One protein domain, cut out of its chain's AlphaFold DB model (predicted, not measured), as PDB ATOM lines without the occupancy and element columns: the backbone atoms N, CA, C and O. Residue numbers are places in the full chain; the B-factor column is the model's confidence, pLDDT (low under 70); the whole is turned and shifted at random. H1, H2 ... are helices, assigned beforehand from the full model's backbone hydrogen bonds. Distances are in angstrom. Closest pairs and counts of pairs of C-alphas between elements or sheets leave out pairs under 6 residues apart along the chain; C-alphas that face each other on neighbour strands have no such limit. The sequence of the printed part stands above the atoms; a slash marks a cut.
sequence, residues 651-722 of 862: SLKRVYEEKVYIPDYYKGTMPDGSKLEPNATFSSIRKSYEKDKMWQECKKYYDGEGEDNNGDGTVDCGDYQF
ATOM      1  N   SER A 651     -17.567  31.522  52.516       95.38
ATOM      2  CA  SER A 651     -16.605  31.515  51.407       95.38
ATOM      3  C   SER A 651     -17.222  31.054  50.084       95.38
ATOM      4  O   SER A 651     -16.688  31.402  49.034       95.38
ATOM      5  N   LEU A 652     -18.389  30.389  50.089       97.38
ATOM      6  CA  LEU A 652     -19.073  29.956  48.863       97.38
ATOM      7  C   LEU A 652     -19.448  31.115  47.930       97.38
ATOM      8  O   LEU A 652     -19.597  30.893  46.732       97.38
ATOM      9  N   LYS A 653     -19.490  32.366  48.410       97.69
ATOM     10  CA  LYS A 653     -19.618  33.540  47.526       97.69
ATOM     11  C   LYS A 653     -18.527  33.597  46.446       97.69
ATOM     12  O   LYS A 653     -18.779  34.065  45.335       97.69
ATOM     13  N   ARG A 654     -17.333  33.052  46.734       98.50
ATOM     14  CA  ARG A 654     -16.203  32.948  45.795       98.50
ATOM     15  C   ARG A 654     -16.563  32.128  44.555       98.50
ATOM     16  O   ARG A 654     -16.077  32.431  43.476       98.50
ATOM     17  N   VAL A 655     -17.502  31.186  44.637       98.19
ATOM     18  CA  VAL A 655     -18.012  30.462  43.456       98.19
ATOM     19  C   VAL A 655     -18.535  31.433  42.388       98.19
ATOM     20  O   VAL A 655     -18.343  31.204  41.188       98.19
ATOM     21  N   TYR A 656     -19.167  32.530  42.806       97.19
ATOM     22  CA  TYR A 656     -19.818  33.498  41.922       97.19
ATOM     23  C   TYR A 656     -18.927  34.701  41.586       97.19
ATOM     24  O   TYR A 656     -19.025  35.243  40.482       97.19
ATOM     25  N   GLU A 657     -18.057  35.102  42.515       97.19
ATOM     26  CA  GLU A 657     -17.252  36.328  42.418       97.19
ATOM     27  C   GLU A 657     -15.789  36.091  42.034       97.19
ATOM     28  O   GLU A 657     -15.174  36.975  41.426       97.19
ATOM     29  N   GLU A 658     -15.224  34.930  42.386       98.31
ATOM     30  CA  GLU A 658     -13.780  34.716  42.336       98.31
ATOM     31  C   GLU A 658     -13.273  34.724  40.906       98.31
ATOM     32  O   GLU A 658     -13.795  34.025  40.029       98.31
ATOM     33  N   LYS A 659     -12.230  35.517  40.674       98.12
ATOM     34  CA  LYS A 659     -11.603  35.609  39.362       98.12
ATOM     35  C   LYS A 659     -10.544  34.534  39.251       98.12
ATOM     36  O   LYS A 659      -9.623  34.466  40.048       98.12
ATOM     37  N   VAL A 660     -10.608  33.776  38.168       98.50
ATOM     38  CA  VAL A 660      -9.562  32.820  37.825       98.50
ATOM     39  C   VAL A 660      -8.596  33.516  36.879       98.50
ATOM     40  O   VAL A 660      -8.975  33.937  35.781       98.50
ATOM     41  N   TYR A 661      -7.337  33.669  37.292       98.38
ATOM     42  CA  TYR A 661      -6.332  34.277  36.426       98.38
ATOM     43  C   TYR A 661      -6.106  33.413  35.177       98.38
ATOM     44  O   TYR A 661      -5.786  32.230  35.278       98.38
ATOM     45  N   ILE A 662      -6.228  34.021  33.996       98.56
ATOM     46  CA  ILE A 662      -5.896  33.423  32.700       98.56
ATOM     47  C   ILE A 662      -4.954  34.398  31.977       98.56
ATOM     48  O   ILE A 662      -5.332  35.562  31.823       98.56
ATOM     49  N   PRO A 663      -3.762  33.969  31.516       98.06
ATOM     50  CA  PRO A 663      -2.818  34.856  30.841       98.06
ATOM     51  C   PRO A 663      -3.415  35.552  29.610       98.06
ATOM     52  O   PRO A 663      -4.134  34.934  28.827       98.06
ATOM     53  N   ASP A 664      -3.021  36.805  29.362       97.62
ATOM     54  CA  ASP A 664      -3.544  37.636  28.259       97.62
ATOM     55  C   ASP A 664      -3.410  37.002  26.863       97.62
ATOM     56  O   ASP A 664      -4.186  37.294  25.947       97.62
ATOM     57  N   TYR A 665      -2.407  36.142  26.670       96.31
ATOM     58  CA  TYR A 665      -2.181  35.455  25.398       96.31
ATOM     59  C   TYR A 665      -3.121  34.269  25.167       96.31
ATOM     60  O   TYR A 665      -3.166  33.752  24.045       96.31
ATOM     61  N   TYR A 666      -3.780  33.783  26.216       98.25
ATOM     62  CA  TYR A 666      -4.476  32.512  26.214       98.25
ATOM     63  C   TYR A 666      -5.940  32.695  25.817       98.25
ATOM     64  O   TYR A 666      -6.646  33.562  26.333       98.25
ATOM     65  N   LYS A 667      -6.393  31.863  24.877       97.88
ATOM     66  CA  LYS A 667      -7.793  31.766  24.459       97.88
ATOM     67  C   LYS A 667      -8.110  30.311  24.166       97.88
ATOM     68  O   LYS A 667      -7.595  29.759  23.195       97.88
ATOM     69  N   GLY A 668      -8.947  29.709  24.996       97.88
ATOM     70  CA  GLY A 668      -9.298  28.301  24.905       97.88
ATOM     71  C   GLY A 668     -10.735  28.013  25.311       97.88
ATOM     72  O   GLY A 668     -11.520  28.925  25.581       97.88
ATOM     73  N   THR A 669     -11.095  26.733  25.323       98.12
ATOM     74  CA  THR A 669     -12.431  26.281  25.735       98.12
ATOM     75  C   THR A 669     -12.335  25.000  26.574       98.12
ATOM     76  O   THR A 669     -11.557  24.111  26.231       98.12
ATOM     77  N   MET A 670     -13.119  24.914  27.650       98.31
ATOM     78  CA  MET A 670     -13.362  23.677  28.410       98.31
ATOM     79  C   MET A 670     -14.247  22.706  27.603       98.31
ATOM     80  O   MET A 670     -14.916  23.142  26.659       98.31
ATOM     81  N   PRO A 671     -14.321  21.410  27.954       97.31
ATOM     82  CA  PRO A 671     -15.132  20.452  27.195       97.31
ATOM     83  C   PRO A 671     -16.638  20.772  27.165       97.31
ATOM     84  O   PRO A 671     -17.318  20.465  26.179       97.31
ATOM     85  N   ASP A 672     -17.161  21.447  28.193       95.62
ATOM     86  CA  ASP A 672     -18.557  21.904  28.276       95.62
ATOM     87  C   ASP A 672     -18.864  23.151  27.411       95.62
ATOM     88  O   ASP A 672     -20.017  23.581  27.312       95.62
ATOM     89  N   GLY A 673     -17.852  23.727  26.750       96.38
ATOM     90  CA  GLY A 673     -17.969  24.937  25.935       96.38
ATOM     91  C   GLY A 673     -17.652  26.245  26.673       96.38
ATOM     92  O   GLY A 673     -17.684  27.315  26.047       96.38
ATOM     93  N   SER A 674     -17.333  26.189  27.968       97.75
ATOM     94  CA  SER A 674     -16.924  27.347  28.766       97.75
ATOM     95  C   SER A 674     -15.634  27.971  28.237       97.75
ATOM     96  O   SER A 674     -14.731  27.275  27.776       97.75
ATOM     97  N   LYS A 675     -15.547  29.305  28.262       98.25
ATOM     98  CA  LYS A 675     -14.392  30.034  27.723       98.25
ATOM     99  C   LYS A 675     -13.287  30.130  28.760       98.25
ATOM    100  O   LYS A 675     -13.534  30.545  29.883       98.25
ATOM    101  N   LEU A 676     -12.072  29.792  28.342       98.19
ATOM    102  CA  LEU A 676     -10.850  30.012  29.103       98.19
ATOM    103  C   LEU A 676     -10.119  31.207  28.487       98.19
ATOM    104  O   LEU A 676      -9.378  31.057  27.512       98.19
ATOM    105  N   GLU A 677     -10.381  32.400  29.005       97.81
ATOM    106  CA  GLU A 677      -9.789  33.660  28.545       97.81
ATOM    107  C   GLU A 677      -9.769  34.694  29.690       97.81
ATOM    108  O   GLU A 677     -10.412  34.465  30.721       97.81
ATOM    109  N   PRO A 678      -9.030  35.816  29.567       98.19
ATOM    110  CA  PRO A 678      -8.968  36.828  30.619       98.19
ATOM    111  C   PRO A 678     -10.351  37.308  31.080       98.19
ATOM    112  O   PRO A 678     -11.244  37.531  30.261       98.19
ATOM    113  N   ASN A 679     -10.478  37.565  32.387       96.00
ATOM    114  CA  ASN A 679     -11.728  37.863  33.113       96.00
ATOM    115  C   ASN A 679     -12.638  36.656  33.390       96.00
ATOM    116  O   ASN A 679     -13.788  36.852  33.786       96.00
ATOM    117  N   ALA A 680     -12.138  35.432  33.215       98.06
ATOM    118  CA  ALA A 680     -12.796  34.243  33.734       98.06
ATOM    119  C   ALA A 680     -13.020  34.336  35.257       98.06
ATOM    120  O   ALA A 680     -12.197  34.870  36.002       98.06
ATOM    121  N   THR A 681     -14.139  33.785  35.709       98.31
ATOM    122  CA  THR A 681     -14.446  33.480  37.111       98.31
ATOM    123  C   THR A 681     -14.541  31.974  37.336       98.31
ATOM    124  O   THR A 681     -14.685  31.227  36.359       98.31
ATOM    125  N   PHE A 682     -14.538  31.541  38.603       98.56
ATOM    126  CA  PHE A 682     -14.723  30.137  38.993       98.56
ATOM    127  C   PHE A 682     -15.914  29.492  38.270       98.56
ATOM    128  O   PHE A 682     -15.744  28.503  37.552       98.56
ATOM    129  N   SER A 683     -17.105  30.096  38.378       97.06
ATOM    130  CA  SER A 683     -18.317  29.583  37.720       97.06
ATOM    131  C   SER A 683     -18.254  29.670  36.194       97.06
ATOM    132  O   SER A 683     -18.772  28.798  35.500       97.06
ATOM    133  N   SER A 684     -17.610  30.700  35.628       98.06
ATOM    134  CA  SER A 684     -17.608  30.900  34.169       98.06
ATOM    135  C   SER A 684     -16.872  29.805  33.393       98.06
ATOM    136  O   SER A 684     -17.178  29.608  32.213       98.06
ATOM    137  N   ILE A 685     -15.924  29.120  34.049       98.44
ATOM    138  CA  ILE A 685     -15.146  28.005  33.494       98.44
ATOM    139  C   ILE A 685     -15.699  26.635  33.913       98.44
ATOM    140  O   ILE A 685     -15.194  25.615  33.458       98.44
ATOM    141  N   ARG A 686     -16.751  26.618  34.744       98.00
ATOM    142  CA  ARG A 686     -17.430  25.426  35.274       98.00
ATOM    143  C   ARG A 686     -18.945  25.526  35.076       98.00
ATOM    144  O   ARG A 686     -19.717  25.255  35.992       98.00
ATOM    145  N   LYS A 687     -19.412  25.935  33.890       95.69
ATOM    146  CA  LYS A 687     -20.843  26.222  33.650       95.69
ATOM    147  C   LYS A 687     -21.766  25.037  33.902       95.69
ATOM    148  O   LYS A 687     -22.954  25.233  34.148       95.69
ATOM    149  N   SER A 688     -21.246  23.812  33.864       96.06
ATOM    150  CA  SER A 688     -21.983  22.622  34.294       96.06
ATOM    151  C   SER A 688     -22.594  22.747  35.698       96.06
ATOM    152  O   SER A 688     -23.656  22.161  35.915       96.06
ATOM    153  N   TYR A 689     -22.022  23.560  36.599       97.62
ATOM    154  CA  TYR A 689     -22.591  23.827  37.924       97.62
ATOM    155  C   TYR A 689     -23.975  24.472  37.889       97.62
ATOM    156  O   TYR A 689     -24.785  24.217  38.770       97.62
ATOM    157  N   GLU A 690     -24.315  25.234  36.845       96.50
ATOM    158  CA  GLU A 690     -25.638  25.865  36.728       96.50
ATOM    159  C   GLU A 690     -26.785  24.839  36.668       96.50
ATOM    160  O   GLU A 690     -27.952  25.202  36.809       96.50
ATOM    161  N   LYS A 691     -26.480  23.553  36.442       96.62
ATOM    162  CA  LYS A 691     -27.446  22.442  36.451       96.62
ATOM    163  C   LYS A 691     -27.638  21.826  37.840       96.62
ATOM    164  O   LYS A 691     -28.582  21.058  38.021       96.62
ATOM    165  N   ASP A 692     -26.745  22.119  38.779       98.06
ATOM    166  CA  ASP A 692     -26.746  21.578  40.131       98.06
ATOM    167  C   ASP A 692     -27.777  22.309  41.003       98.06
ATOM    168  O   ASP A 692     -27.861  23.538  41.009       98.06
ATOM    169  N   LYS A 693     -28.599  21.546  41.729       97.69
ATOM    170  CA  LYS A 693     -29.676  22.111  42.550       97.69
ATOM    171  C   LYS A 693     -29.149  22.851  43.775       97.69
ATOM    172  O   LYS A 693     -29.660  23.926  44.071       97.69
ATOM    173  N   MET A 694     -28.137  22.312  44.451       97.81
ATOM    174  CA  MET A 694     -27.535  22.951  45.623       97.81
ATOM    175  C   MET A 694     -26.812  24.234  45.219       97.81
ATOM    176  O   MET A 694     -26.954  25.260  45.879       97.81
ATOM    177  N   TRP A 695     -26.136  24.224  44.064       98.19
ATOM    178  CA  TRP A 695     -25.561  25.444  43.490       98.19
ATOM    179  C   TRP A 695     -26.637  26.503  43.203       98.19
ATOM    180  O   TRP A 695     -26.455  27.677  43.532       98.19
ATOM    181  N   GLN A 696     -27.773  26.107  42.610       98.19
ATOM    182  CA  GLN A 696     -28.897  27.013  42.327       98.19
ATOM    183  C   GLN A 696     -29.542  27.560  43.605       98.19
ATOM    184  O   GLN A 696     -30.027  28.690  43.608       98.19
ATOM    185  N   GLU A 697     -29.580  26.773  44.677       97.62
ATOM    186  CA  GLU A 697     -30.079  27.201  45.983       97.62
ATOM    187  C   GLU A 697     -29.128  28.196  46.642       97.62
ATOM    188  O   GLU A 697     -29.564  29.297  46.970       97.62
ATOM    189  N   CYS A 698     -27.833  27.885  46.728       98.06
ATOM    190  CA  CYS A 698     -26.822  28.811  47.239       98.06
ATOM    191  C   CYS A 698     -26.782  30.123  46.432       98.06
ATOM    192  O   CYS A 698     -26.636  31.205  47.001       98.06
ATOM    193  N   LYS A 699     -27.031  30.065  45.115       97.88
ATOM    194  CA  LYS A 699     -27.091  31.258  44.259       97.88
ATOM    195  C   LYS A 699     -28.209  32.220  44.669       97.88
ATOM    196  O   LYS A 699     -28.016  33.428  44.572       97.88
ATOM    197  N   LYS A 700     -29.355  31.712  45.139       98.12
ATOM    198  CA  LYS A 700     -30.448  32.562  45.649       98.12
ATOM    199  C   LYS A 700     -30.014  33.323  46.894       98.12
ATOM    200  O   LYS A 700     -30.309  34.505  47.003       98.12
ATOM    201  N   TYR A 701     -29.292  32.665  47.799       98.12
ATOM    202  CA  TYR A 701     -28.725  33.308  48.983       98.12
ATOM    203  C   TYR A 701     -27.704  34.378  48.600       98.12
ATOM    204  O   TYR A 701     -27.827  35.511  49.041       98.12
ATOM    205  N   TYR A 702     -26.785  34.073  47.680       97.69
ATOM    206  CA  TYR A 702     -25.862  35.063  47.114       97.69
ATOM    207  C   TYR A 702     -26.577  36.292  46.509       97.69
ATOM    208  O   TYR A 702     -26.087  37.413  46.625       97.69
ATOM    209  N   ASP A 703     -27.740  36.098  45.878       97.69
ATOM    210  CA  ASP A 703     -28.559  37.179  45.307       97.69
ATOM    211  C   ASP A 703     -29.444  37.911  46.340       97.69
ATOM    212  O   ASP A 703     -30.151  38.858  45.980       97.69
ATOM    213  N   GLY A 704     -29.417  37.502  47.613       97.31
ATOM    214  CA  GLY A 704     -30.220  38.079  48.693       97.31
ATOM    215  C   GLY A 704     -31.682  37.613  48.729       97.31
ATOM    216  O   GLY A 704     -32.540  38.327  49.246       97.31
ATOM    217  N   GLU A 705     -31.995  36.448  48.150       95.25
ATOM    218  CA  GLU A 705     -33.358  35.900  48.010       95.25
ATOM    219  C   GLU A 705     -33.709  34.780  49.026       95.25
ATOM    220  O   GLU A 705     -34.772  34.163  48.913       95.25
ATOM    221  N   GLY A 706     -32.834  34.494  49.995       93.00
ATOM    222  CA  GLY A 706     -33.006  33.497  51.069       93.00
ATOM    223  C   GLY A 706     -33.534  34.036  52.412       93.00
ATOM    224  O   GLY A 706     -34.033  35.160  52.503       93.00
ATOM    225  N   GLU A 707     -33.441  33.205  53.452       94.19
ATOM    226  CA  GLU A 707     -33.725  33.578  54.847       94.19
ATOM    227  C   GLU A 707     -32.424  33.990  55.552       94.19
ATOM    228  O   GLU A 707     -31.385  33.396  55.295       94.19
ATOM    229  N   ASP A 708     -32.484  35.004  56.418       91.44
ATOM    230  CA  ASP A 708     -31.379  35.400  57.305       91.44
ATOM    231  C   ASP A 708     -31.329  34.398  58.468       91.44
ATOM    232  O   ASP A 708     -32.121  34.478  59.415       91.44
ATOM    233  N   ASN A 709     -30.474  33.386  58.322       88.56
ATOM    234  CA  ASN A 709     -30.365  32.250  59.233       88.56
ATOM    235  C   ASN A 709     -29.349  32.509  60.351       88.56
ATOM    236  O   ASN A 709     -29.365  31.789  61.352       88.56
ATOM    237  N   ASN A 710     -28.477  33.509  60.197       85.69
ATOM    238  CA  ASN A 710     -27.476  33.882  61.197       85.69
ATOM    239  C   ASN A 710     -27.881  35.112  62.048       85.69
ATOM    240  O   ASN A 710     -27.264  35.378  63.081       85.69
ATOM    241  N   GLY A 711     -28.938  35.831  61.657       85.69
ATOM    242  CA  GLY A 711     -29.504  36.977  62.367       85.69
ATOM    243  C   GLY A 711     -28.739  38.292  62.188       85.69
ATOM    244  O   GLY A 711     -28.940  39.213  62.992       85.69
ATOM    245  N   ASP A 712     -27.856  38.406  61.191       88.31
ATOM    246  CA  ASP A 712     -27.011  39.587  60.976       88.31
ATOM    247  C   ASP A 712     -27.703  40.723  60.189       88.31
ATOM    248  O   ASP A 712     -27.206  41.858  60.145       88.31
ATOM    249  N   GLY A 713     -28.898  40.462  59.647       92.12
ATOM    250  CA  GLY A 713     -29.704  41.406  58.875       92.12
ATOM    251  C   GLY A 713     -29.376  41.459  57.380       92.12
ATOM    252  O   GLY A 713     -29.961  42.285  56.666       92.12
ATOM    253  N   THR A 714     -28.464  40.614  56.906       94.19
ATOM    254  CA  THR A 714     -28.091  40.404  55.504       94.19
ATOM    255  C   THR A 714     -28.479  38.985  55.105       94.19
ATOM    256  O   THR A 714     -28.529  38.097  55.936       94.19
ATOM    257  N   VAL A 715     -28.810  38.783  53.831       96.75
ATOM    258  CA  VAL A 715     -29.008  37.441  53.281       96.75
ATOM    259  C   VAL A 715     -27.887  37.199  52.286       96.75
ATOM    260  O   VAL A 715     -27.834  37.886  51.262       96.75
ATOM    261  N   ASP A 716     -26.989  36.270  52.601       96.25
ATOM    262  CA  ASP A 716     -25.861  35.898  51.748       96.25
ATOM    263  C   ASP A 716     -25.497  34.401  51.852       96.25
ATOM    264  O   ASP A 716     -26.217  33.593  52.437       96.25
ATOM    265  N   CYS A 717     -24.396  33.976  51.219       95.75
ATOM    266  CA  CYS A 717     -23.963  32.571  51.242       95.75
ATOM    267  C   CYS A 717     -23.684  32.015  52.651       95.75
ATOM    268  O   CYS A 717     -23.674  30.797  52.810       95.75
ATOM    269  N   GLY A 718     -23.438  32.862  53.652       93.62
ATOM    270  CA  GLY A 718     -23.301  32.470  55.054       93.62
ATOM    271  C   GLY A 718     -24.611  31.981  55.675       93.62
ATOM    272  O   GLY A 718     -24.567  31.224  56.644       93.62
ATOM    273  N   ASP A 719     -25.755  32.332  55.087       94.69
ATOM    274  CA  ASP A 719     -27.074  31.835  55.486       94.69
ATOM    275  C   ASP A 719     -27.482  30.553  54.759       94.69
ATOM    276  O   ASP A 719     -28.447  29.890  55.153       94.69
ATOM    277  N   TYR A 720     -26.772  30.184  53.688       96.31
ATOM    278  CA  TYR A 720     -27.035  28.934  52.989       96.31
ATOM    279  C   TYR A 720     -26.624  27.754  53.872       96.31
ATOM    280  O   TYR A 720     -25.439  27.465  54.044       96.31
ATOM    281  N   GLN A 721     -27.628  27.070  54.413       94.38
ATOM    282  CA  GLN A 721     -27.450  25.872  55.219       94.38
ATOM    283  C   GLN A 721     -27.368  24.623  54.339       94.38
ATOM    284  O   GLN A 721     -28.224  24.392  53.481       94.38
ATOM    285  N   PHE A 722     -26.370  23.782  54.591       94.81
ATOM    286  CA  PHE A 722     -26.178  22.493  53.928       94.81
ATOM    287  C   PHE A 722     -25.868  21.389  54.944       94.81
ATOM    288  O   PHE A 722     -25.557  21.645  56.105       94.81
TER     289      PHE A 722
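What this domain is: This is residues 651 to 722 of the 862 residues of the protein "Glycosyl hydrolase family 48" of Ruminococcus flavefaciens (UniProt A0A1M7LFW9). With little regular structure, this is a loose rod of loops, with three short helices between two long looped stretches that make its opposite ends, residues 658 to 686 and residues 703 to 722. The printed part has 72 residues, with H1, H2 and H3 in that order, no named strand and the class all helix; under half of the residues are in named elements. The radius of gyration of the C-alphas is 14.5 A and the spans are 46 by 22 by 16 A.

How they stand to each other: H3, residues 693 to 702, and H1, residues 651 to 657, only just touch, with 3 pairs of C-alphas within 8 A, the closest those of Lys 653 and Tyr 702, 6.4 A apart. Their lines are about perpendicular, at 87 degrees. H2, residues 687 to 691, is close to H3 but not clearly touching; their closest C-alphas, of Tyr 689 and Trp 695, are 6.5 A apart. H1 and H2 are apart. Every O i to N i+4 pair is within hydrogen-bond range in H3, but 1 of 3 in H1 and 0 of 1 in H2, where 4 of 4 and 2 of 2 O i to N i+3 pairs are.

Where its parts are: H3 is 14.3 A long and ends at C-alpha 702 (-25.862, 35.063, 47.114). H1 is 10.2 A long from C-alpha 651 (-16.605, 31.515, 51.407), and H2 is 8.1 A long.

The domain as a whole: The C-alphas farthest apart, of Tyr 665 and Gly 711, are 46.0 A apart. H1 to H2 is a long link of 29 residues, in which residues 668 to 669 pair antiparallel with 675 to 676; H2 to H3 is tight. The printed part has no cut, and no printed residue is under 70 in pLDDT.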